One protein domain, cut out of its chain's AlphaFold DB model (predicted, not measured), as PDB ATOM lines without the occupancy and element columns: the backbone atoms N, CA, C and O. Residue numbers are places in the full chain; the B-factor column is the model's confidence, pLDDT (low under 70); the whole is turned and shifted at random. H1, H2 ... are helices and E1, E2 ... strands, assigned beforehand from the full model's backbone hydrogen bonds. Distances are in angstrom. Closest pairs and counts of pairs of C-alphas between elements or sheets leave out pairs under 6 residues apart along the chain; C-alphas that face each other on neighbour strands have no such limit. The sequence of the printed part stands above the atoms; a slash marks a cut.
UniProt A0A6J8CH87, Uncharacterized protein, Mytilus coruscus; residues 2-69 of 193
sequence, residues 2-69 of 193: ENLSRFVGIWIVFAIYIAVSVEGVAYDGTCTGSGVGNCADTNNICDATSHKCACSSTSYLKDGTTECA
ATOM      1  N   GLU A   2     109.611 178.559  90.935       48.72
ATOM      2  CA  GLU A   2     108.695 177.435  91.176       48.72
ATOM      3  C   GLU A   2     108.612 176.590  89.905       48.72
ATOM      4  O   GLU A   2     107.658 176.722  89.159       48.72
ATOM      5  N   ASN A   3     109.651 175.823  89.557       47.50
ATOM      6  CA  ASN A   3     109.542 174.829  88.470       47.50
ATOM      7  C   ASN A   3     110.691 173.801  88.416       47.50
ATOM      8  O   ASN A   3     110.870 173.143  87.398       47.50
ATOM      9  N   LEU A   4     111.468 173.615  89.494       46.62
ATOM     10  CA  LEU A   4     112.552 172.615  89.516       46.62
ATOM     11  C   LEU A   4     112.243 171.342  90.322       46.62
ATOM     12  O   LEU A   4     113.011 170.389  90.260       46.62
ATOM     13  N   SER A   5     111.110 171.270  91.026       50.28
ATOM     14  CA  SER A   5     110.810 170.132  91.916       50.28
ATOM     15  C   SER A   5     110.046 168.980  91.251       50.28
ATOM     16  O   SER A   5     109.844 167.948  91.882       50.28
ATOM     17  N   ARG A   6     109.614 169.113  89.986       48.94
ATOM     18  CA  ARG A   6     108.831 168.062  89.291       48.94
ATOM     19  C   ARG A   6     109.655 167.168  88.360       48.94
ATOM     20  O   ARG A   6     109.150 166.139  87.929       48.94
ATOM     21  N   PHE A   7     110.916 167.511  88.088       46.88
ATOM     22  CA  PHE A   7     111.766 166.728  87.184       46.88
ATOM     23  C   PHE A   7     112.583 165.630  87.877       46.88
ATOM     24  O   PHE A   7     112.952 164.661  87.225       46.88
ATOM     25  N   VAL A   8     112.809 165.709  89.192       49.88
ATOM     26  CA  VAL A   8     113.587 164.686  89.924       49.88
ATOM     27  C   VAL A   8     112.765 163.410  90.181       49.88
ATOM     28  O   VAL A   8     113.320 162.324  90.288       49.88
ATOM     29  N   GLY A   9     111.431 163.512  90.207       43.41
ATOM     30  CA  GLY A   9     110.544 162.371  90.467       43.41
ATOM     31  C   GLY A   9     110.339 161.419  89.283       43.41
ATOM     32  O   GLY A   9     109.943 160.281  89.498       43.41
ATOM     33  N   ILE A  10     110.613 161.846  88.044       50.00
ATOM     34  CA  ILE A  10     110.354 161.035  86.837       50.00
ATOM     35  C   ILE A  10     111.536 160.115  86.493       50.00
ATOM     36  O   ILE A  10     111.330 159.024  85.968       50.00
ATOM     37  N   TRP A  11     112.765 160.489  86.862       45.56
ATOM     38  CA  TRP A  11     113.949 159.655  86.620       45.56
ATOM     39  C   TRP A  11     114.071 158.465  87.581       45.56
ATOM     40  O   TRP A  11     114.672 157.457  87.224       45.56
ATOM     41  N   ILE A  12     113.460 158.534  88.769       51.50
ATOM     42  CA  ILE A  12     113.478 157.423  89.737       51.50
ATOM     43  C   ILE A  12     112.546 156.285  89.289       51.50
ATOM     44  O   ILE A  12     112.839 155.119  89.533       51.50
ATOM     45  N   VAL A  13     111.465 156.591  88.561       50.53
ATOM     46  CA  VAL A  13     110.499 155.576  88.102       50.53
ATOM     47  C   VAL A  13     111.063 154.724  86.953       50.53
ATOM     48  O   VAL A  13     110.725 153.550  86.847       50.53
ATOM     49  N   PHE A  14     111.984 155.258  86.141       46.75
ATOM     50  CA  PHE A  14     112.619 154.511  85.042       46.75
ATOM     51  C   PHE A  14     113.787 153.609  85.475       46.75
ATOM     52  O   PHE A  14     114.159 152.706  84.731       46.75
ATOM     53  N   ALA A  15     114.342 153.801  86.677       48.44
ATOM     54  CA  ALA A  15     115.383 152.928  87.229       48.44
ATOM     55  C   ALA A  15     114.817 151.663  87.908       48.44
ATOM     56  O   ALA A  15     115.562 150.732  88.196       48.44
ATOM     57  N   ILE A  16     113.495 151.598  88.110       50.41
ATOM     58  CA  ILE A  16     112.767 150.402  88.561       50.41
ATOM     59  C   ILE A  16     112.305 149.604  87.324       50.41
ATOM     60  O   ILE A  16     111.220 149.035  87.286       50.41
ATOM     61  N   TYR A  17     113.119 149.556  86.265       47.94
ATOM     62  CA  TYR A  17     113.008 148.488  85.275       47.94
ATOM     63  C   TYR A  17     113.739 147.288  85.872       47.94
ATOM     64  O   TYR A  17     114.926 147.060  85.656       47.94
ATOM     65  N   ILE A  18     113.011 146.637  86.775       54.62
ATOM     66  CA  ILE A  18     113.426 145.499  87.582       54.62
ATOM     67  C   ILE A  18     114.095 144.494  86.648       54.62
ATOM     68  O   ILE A  18     113.470 143.993  85.714       54.62
ATOM     69  N   ALA A  19     115.372 144.211  86.906       51.47
ATOM     70  CA  ALA A  19     116.009 142.999  86.432       51.47
ATOM     71  C   ALA A  19     115.222 141.832  87.036       51.47
ATOM     72  O   ALA A  19     115.495 141.392  88.149       51.47
ATOM     73  N   VAL A  20     114.176 141.392  86.338       53.06
ATOM     74  CA  VAL A  20     113.552 140.101  86.588       53.06
ATOM     75  C   VAL A  20     114.605 139.102  86.141       53.06
ATOM     76  O   VAL A  20     114.696 138.757  84.963       53.06
ATOM     77  N   SER A  21     115.478 138.711  87.068       54.22
ATOM     78  CA  SER A  21     116.177 137.446  86.945       54.22
ATOM     79  C   SER A  21     115.076 136.410  86.785       54.22
ATOM     80  O   SER A  21     114.274 136.187  87.691       54.22
ATOM     81  N   VAL A  22     114.969 135.841  85.586       59.84
ATOM     82  CA  VAL A  22     114.187 134.629  85.379       59.84
ATOM     83  C   VAL A  22     114.973 133.553  86.113       59.84
ATOM     84  O   VAL A  22     115.840 132.901  85.540       59.84
ATOM     85  N   GLU A  23     114.786 133.476  87.428       70.94
ATOM     86  CA  GLU A  23     115.305 132.375  88.220       70.94
ATOM     87  C   GLU A  23     114.614 131.138  87.658       70.94
ATOM     88  O   GLU A  23     113.392 131.002  87.737       70.94
ATOM     89  N   GLY A  24     115.379 130.306  86.948       78.88
ATOM     90  CA  GLY A  24     114.838 129.084  86.379       78.88
ATOM     91  C   GLY A  24     114.222 128.223  87.481       78.88
ATOM     92  O   GLY A  24     114.522 128.367  88.668       78.88
ATOM     93  N   VAL A  25     113.329 127.319  87.101       87.31
ATOM     94  CA  VAL A  25     112.618 126.488  88.074       87.31
ATOM     95  C   VAL A  25     113.563 125.424  88.648       87.31
ATOM     96  O   VAL A  25     114.241 124.712  87.904       87.31
ATOM     97  N   ALA A  26     113.634 125.313  89.976       90.50
ATOM     98  CA  ALA A  26     114.453 124.304  90.650       90.50
ATOM     99  C   ALA A  26     113.997 122.866  90.322       90.50
ATOM    100  O   ALA A  26     112.901 122.649  89.803       90.50
ATOM    101  N   TYR A  27     114.833 121.871  90.643       90.88
ATOM    102  CA  TYR A  27     114.463 120.453  90.538       90.88
ATOM    103  C   TYR A  27     113.103 120.157  91.199       90.88
ATOM    104  O   TYR A  27     112.777 120.721  92.243       90.88
ATOM    105  N   ASP A  28     112.313 119.280  90.575       92.69
ATOM    106  CA  ASP A  28     110.923 118.920  90.909       92.69
ATOM    107  C   ASP A  28     109.889 120.063  90.811       92.69
ATOM    108  O   ASP A  28     108.682 119.832  90.925       92.69
ATOM    109  N   GLY A  29     110.329 121.295  90.539       90.69
ATOM    110  CA  GLY A  29     109.437 122.423  90.317       90.69
ATOM    111  C   GLY A  29     108.699 122.330  88.978       90.69
ATOM    112  O   GLY A  29     109.191 121.757  88.003       90.69
ATOM    113  N   THR A  30     107.496 122.903  88.933       92.69
ATOM    114  CA  THR A  30     106.635 122.904  87.743       92.69
ATOM    115  C   THR A  30     107.188 123.821  86.659       92.69
ATOM    116  O   THR A  30     107.434 124.999  86.904       92.69
ATOM    117  N   CYS A  31     107.321 123.303  85.444       91.38
ATOM    118  CA  CYS A  31     107.856 124.032  84.300       91.38
ATOM    119  C   CYS A  31     106.862 124.039  83.129       91.38
ATOM    120  O   CYS A  31     106.083 123.105  82.935       91.38
ATOM    121  N   THR A  32     106.878 125.111  82.334       85.81
ATOM    122  CA  THR A  32     105.973 125.306  81.193       85.81
ATOM    123  C   THR A  32     106.735 125.189  79.873       85.81
ATOM    124  O   THR A  32     107.402 126.118  79.432       85.81
ATOM    125  N   GLY A  33     106.661 124.026  79.224       77.62
ATOM    126  CA  GLY A  33     107.323 123.752  77.940       77.62
ATOM    127  C   GLY A  33     108.138 122.459  77.963       77.62
ATOM    128  O   GLY A  33     107.895 121.586  78.790       77.62
ATOM    129  N   SER A  34     109.098 122.313  77.052       72.75
ATOM    130  CA  SER A  34     110.026 121.173  77.016       72.75
ATOM    131  C   SER A  34     111.440 121.661  76.712       72.75
ATOM    132  O   SER A  34     111.616 122.562  75.894       72.75
ATOM    133  N   GLY A  35     112.445 121.061  77.357       74.44
ATOM    134  CA  GLY A  35     113.863 121.370  77.133       74.44
ATOM    135  C   GLY A  35     114.562 122.093  78.292       74.44
ATOM    136  O   GLY A  35     114.058 122.137  79.412       74.44
ATOM    137  N   VAL A  36     115.757 122.618  78.000       70.81
ATOM    138  CA  VAL A  36     116.785 123.052  78.973       70.81
ATOM    139  C   VAL A  36     116.602 124.497  79.479       70.81
ATOM    140  O   VAL A  36     117.282 124.923  80.399       70.81
ATOM    141  N   GLY A  37     115.694 125.278  78.881       73.69
ATOM    142  CA  GLY A  37     115.580 126.728  79.131       73.69
ATOM    143  C   GLY A  37     114.638 127.151  80.262       73.69
ATOM    144  O   GLY A  37     114.588 128.330  80.592       73.69
ATOM    145  N   ASN A  38     113.878 126.216  80.839       83.06
ATOM    146  CA  ASN A  38     112.849 126.521  81.845       83.06
ATOM    147  C   ASN A  38     113.278 126.185  83.280       83.06
ATOM    148  O   ASN A  38     112.589 126.548  84.232       83.06
ATOM    149  N   CYS A  39     114.386 125.463  83.431       88.88
ATOM    150  CA  CYS A  39     114.878 124.980  84.713       88.88
ATOM    151  C   CYS A  39     116.115 125.779  85.152       88.88
ATOM    152  O   CYS A  39     116.828 126.329  84.318       88.88
ATOM    153  N   ALA A  40     116.349 125.865  86.463       88.31
ATOM    154  CA  ALA A  40     117.426 126.659  87.071       88.31
ATOM    155  C   ALA A  40     118.830 126.160  86.705       88.31
ATOM    156  O   ALA A  40     119.772 126.942  86.615       88.31
ATOM    157  N   ASP A  41     118.957 124.846  86.536       86.12
ATOM    158  CA  ASP A  41     120.208 124.134  86.307       86.12
ATOM    159  C   ASP A  41     120.300 123.723  84.828       86.12
ATOM    160  O   ASP A  41     119.321 123.259  84.242       86.12
ATOM    161  N   THR A  42     121.482 123.870  84.225       88.50
ATOM    162  CA  THR A  42     121.745 123.481  82.823       88.50
ATOM    163  C   THR A  42     121.635 121.966  82.608       88.50
ATOM    164  O   THR A  42     121.375 121.508  81.497       88.50
ATOM    165  N   ASN A  43     121.786 121.187  83.674       90.62
ATOM    166  CA  ASN A  43     121.622 119.741  83.693       90.62
ATOM    167  C   ASN A  43     120.180 119.309  83.987       90.62
ATOM    168  O   ASN A  43     119.903 118.105  84.013       90.62
ATOM    169  N   ASN A  44     119.261 120.263  84.172       90.50
ATOM    170  CA  ASN A  44     117.836 119.994  84.314       90.50
ATOM    171  C   ASN A  44     117.129 120.167  82.975       90.50
ATOM    172  O   ASN A  44     117.334 121.132  82.239       90.50
ATOM    173  N   ILE A  45     116.225 119.242  82.688       92.44
ATOM    174  CA  ILE A  45     115.304 119.328  81.565       92.44
ATOM    175  C   ILE A  45     113.877 119.357  82.098       92.44
ATOM    176  O   ILE A  45     113.539 118.663  83.058       92.44
ATOM    177  N   CYS A  46     113.027 120.163  81.467       92.94
ATOM    178  CA  CYS A  46     111.597 120.096  81.727       92.94
ATOM    179  C   CYS A  46     111.046 118.812  81.096       92.94
ATOM    180  O   CYS A  46     110.996 118.697  79.864       92.94
ATOM    181  N   ASP A  47     110.682 117.843  81.933       91.69
ATOM    182  CA  ASP A  47     110.115 116.576  81.495       91.69
ATOM    183  C   ASP A  47     108.704 116.809  80.939       91.69
ATOM    184  O   ASP A  47     107.811 117.321  81.617       91.69
ATOM    185  N   ALA A  48     108.505 116.443  79.673       88.00
ATOM    186  CA  ALA A  48     107.276 116.743  78.941       88.00
ATOM    187  C   ALA A  48     106.044 115.985  79.466       88.00
ATOM    188  O   ALA A  48     104.923 116.362  79.135       88.00
ATOM    189  N   THR A  49     106.245 114.921  80.250       89.19
ATOM    190  CA  THR A  49     105.170 114.047  80.740       89.19
ATOM    191  C   THR A  49     104.691 114.479  82.123       89.19
ATOM    192  O   THR A  49     103.495 114.529  82.389       89.19
ATOM    193  N   SER A  50     105.629 114.791  83.012       90.75
ATOM    194  CA  SER A  50     105.373 115.219  84.388       90.75
ATOM    195  C   SER A  50     105.226 116.733  84.529       90.75
ATOM    196  O   SER A  50     104.728 117.190  85.557       90.75
ATOM    197  N   HIS A  51     105.646 117.503  83.517       90.62
ATOM    198  CA  HIS A  51     105.726 118.967  83.556       90.62
ATOM    199  C   HIS A  51     106.555 119.485  84.740       90.62
ATOM    200  O   HIS A  51     106.254 120.528  85.329       90.62
ATOM    201  N   LYS A  52     107.602 118.736  85.100       93.25
ATOM    202  CA  LYS A  52     108.521 119.043  86.196       93.25
ATOM    203  C   LYS A  52     109.965 119.078  85.710       93.25
ATOM    204  O   LYS A  52     110.336 118.358  84.784       93.25
ATOM    205  N   CYS A  53     110.784 119.905  86.350       93.56
ATOM    206  CA  CYS A  53     112.224 119.908  86.122       93.56
ATOM    207  C   CYS A  53     112.856 118.647  86.718       93.56
ATOM    208  O   CYS A  53     112.801 118.434  87.929       93.56
ATOM    209  N   ALA A  54     113.478 117.828  85.877       93.38
ATOM    210  CA  ALA A  54     114.192 116.618  86.273       93.38
ATOM    211  C   ALA A  54     115.623 116.649  85.730       93.38
ATOM    212  O   ALA A  54     115.897 117.333  84.741       93.38
ATOM    213  N   CYS A  55     116.540 115.902  86.349       94.00
ATOM    214  CA  CYS A  55     117.881 115.755  85.791       94.00
ATOM    215  C   CYS A  55     117.808 115.150  84.385       94.00
ATOM    216  O   CYS A  55     116.998 114.258  84.112       94.00
ATOM    217  N   SER A  56     118.692 115.609  83.503       93.00
ATOM    218  CA  SER A  56     118.863 115.031  82.175       93.00
ATOM    219  C   SER A  56     119.255 113.546  82.247       93.00
ATOM    220  O   SER A  56     119.715 113.040  83.273       93.00
ATOM    221  N   SER A  57     119.139 112.827  81.128       90.62
ATOM    222  CA  SER A  57     119.537 111.413  81.054       90.62
ATOM    223  C   SER A  57     121.027 111.179  81.339       90.62
ATOM    224  O   SER A  57     121.404 110.069  81.735       90.62
ATOM    225  N   THR A  58     121.862 112.208  81.180       92.19
ATOM    226  CA  THR A  58     123.307 112.194  81.435       92.19
ATOM    227  C   THR A  58     123.684 112.746  82.805       92.19
ATOM    228  O   THR A  58     124.870 112.798  83.112       92.19
ATOM    229  N   SER A  59     122.710 113.111  83.640       93.75
ATOM    230  CA  SER A  59     122.942 113.733  84.945       93.75
ATOM    231  C   SER A  59     122.196 112.992  86.065       93.75
ATOM    232  O   SER A  59     121.326 112.155  85.811       93.75
ATOM    233  N   TYR A  60     122.557 113.257  87.317       93.88
ATOM    234  CA  TYR A  60     121.926 112.701  88.515       93.88
ATOM    235  C   TYR A  60     121.766 113.784  89.588       93.88
ATOM    236  O   TYR A  60     122.539 114.737  89.628       93.88
ATOM    237  N   LEU A  61     120.767 113.641  90.462       92.81
ATOM    238  CA  LEU A  61     120.509 114.599  91.540       92.81
ATOM    239  C   LEU A  61     121.602 114.465  92.603       92.81
ATOM    240  O   LEU A  61     121.842 113.348  93.056       92.81
ATOM    241  N   LYS A  62     122.266 115.547  93.025       90.69
ATOM    242  CA  LYS A  62     123.236 115.444  94.131       90.69
ATOM    243  C   LYS A  62     122.501 115.286  95.464       90.69
ATOM    244  O   LYS A  62     121.443 115.883  95.666       90.69
ATOM    245  N   ASP A  63     123.088 114.514  96.380       88.81
ATOM    246  CA  ASP A  63     122.466 114.195  97.669       88.81
ATOM    247  C   ASP A  63     122.080 115.455  98.455       88.81
ATOM    248  O   ASP A  63     122.907 116.346  98.650       88.81
ATOM    249  N   GLY A  64     120.825 115.533  98.901       84.88
ATOM    250  CA  GLY A  64     120.320 116.657  99.695       84.88
ATOM    251  C   GLY A  64     120.259 118.014  98.977       84.88
ATOM    252  O   GLY A  64     120.111 119.032  99.651       84.88
ATOM    253  N   THR A  65     120.367 118.056  97.645       88.25
ATOM    254  CA  THR A  65     120.312 119.308  96.865       88.25
ATOM    255  C   THR A  65     119.199 119.297  95.813       88.25
ATOM    256  O   THR A  65     118.540 118.282  95.593       88.25
ATOM    257  N   THR A  66     119.015 120.433  95.139       87.75
ATOM    258  CA  THR A  66     118.177 120.595  93.938       87.75
ATOM    259  C   THR A  66     119.004 120.690  92.648       87.75
ATOM    260  O   THR A  66     118.466 121.050  91.599       87.75
ATOM    261  N   GLU A  67     120.303 120.397  92.727       89.25
ATOM    262  CA  GLU A  67     121.252 120.500  91.618       89.25
ATOM    263  C   GLU A  67     121.524 119.130  91.002       89.25
ATOM    264  O   GLU A  67     121.657 118.123  91.712       89.25
ATOM    265  N   CYS A  68     121.695 119.102  89.684       93.06
ATOM    266  CA  CYS A  68     122.061 117.889  88.967       93.06
ATOM    267  C   CYS A  68     123.542 117.927  88.569       93.06
ATOM    268  O   CYS A  68     124.051 118.891  87.999       93.06
ATOM    269  N   ALA A  69     124.258 116.852  88.880       93.06
ATOM    270  CA  ALA A  69     125.638 116.635  88.462       93.06
ATOM    271  C   ALA A  69     125.696 115.711  87.248       93.06
ATOM    272  O   ALA A  69     124.828 114.857  87.075       93.06
TER     273      ALA A  69
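AT A GLANCE: This is residues 2 to 69 of the 193 residues of an uncharacterized protein of Mytilus coruscus (UniProt A0A6J8CH87). With little regular structure, this is a small head of loops around the hairpin E1 and E2, from which residues 2 to 21, with H1, stick out as a long tail. The printed part has 68 residues, 18 in named elements, in the order H1, E1, E2, E3: mixed, helices and strands. It is extended, radius of gyration of the C-alphas 20.0 A, spanning 67 by 24 by 15 A, the tail making the length.

IN THESE COORDINATES: Find C-alpha 44 at (117.836, 119.994, 84.314), where E1, residues 44 to 47, begins; E2 is residues 52 to 55 and E3 59 to 61. H1, residues 8 to 14, runs 11.3 A from C-alpha 8 at (113.587, 164.686, 89.924).

HOW THE PARTS SIT: E1 and E2 are an antiparallel hairpin at 134 degrees; look for N 45 and O 54, 2.8 A apart. E3 pairs with no named strand, but its residues 60 to 61 pair antiparallel with 68 to 69. In H1, 0 of 3 O i to N i+4 and 0 of 4 O i to N i+3 pairs are within hydrogen-bond range.

THE WHOLE: The printed part has no cut; the link H1 to E1, 29 residues, is long. Residues 2 to 22 have pLDDT under 70.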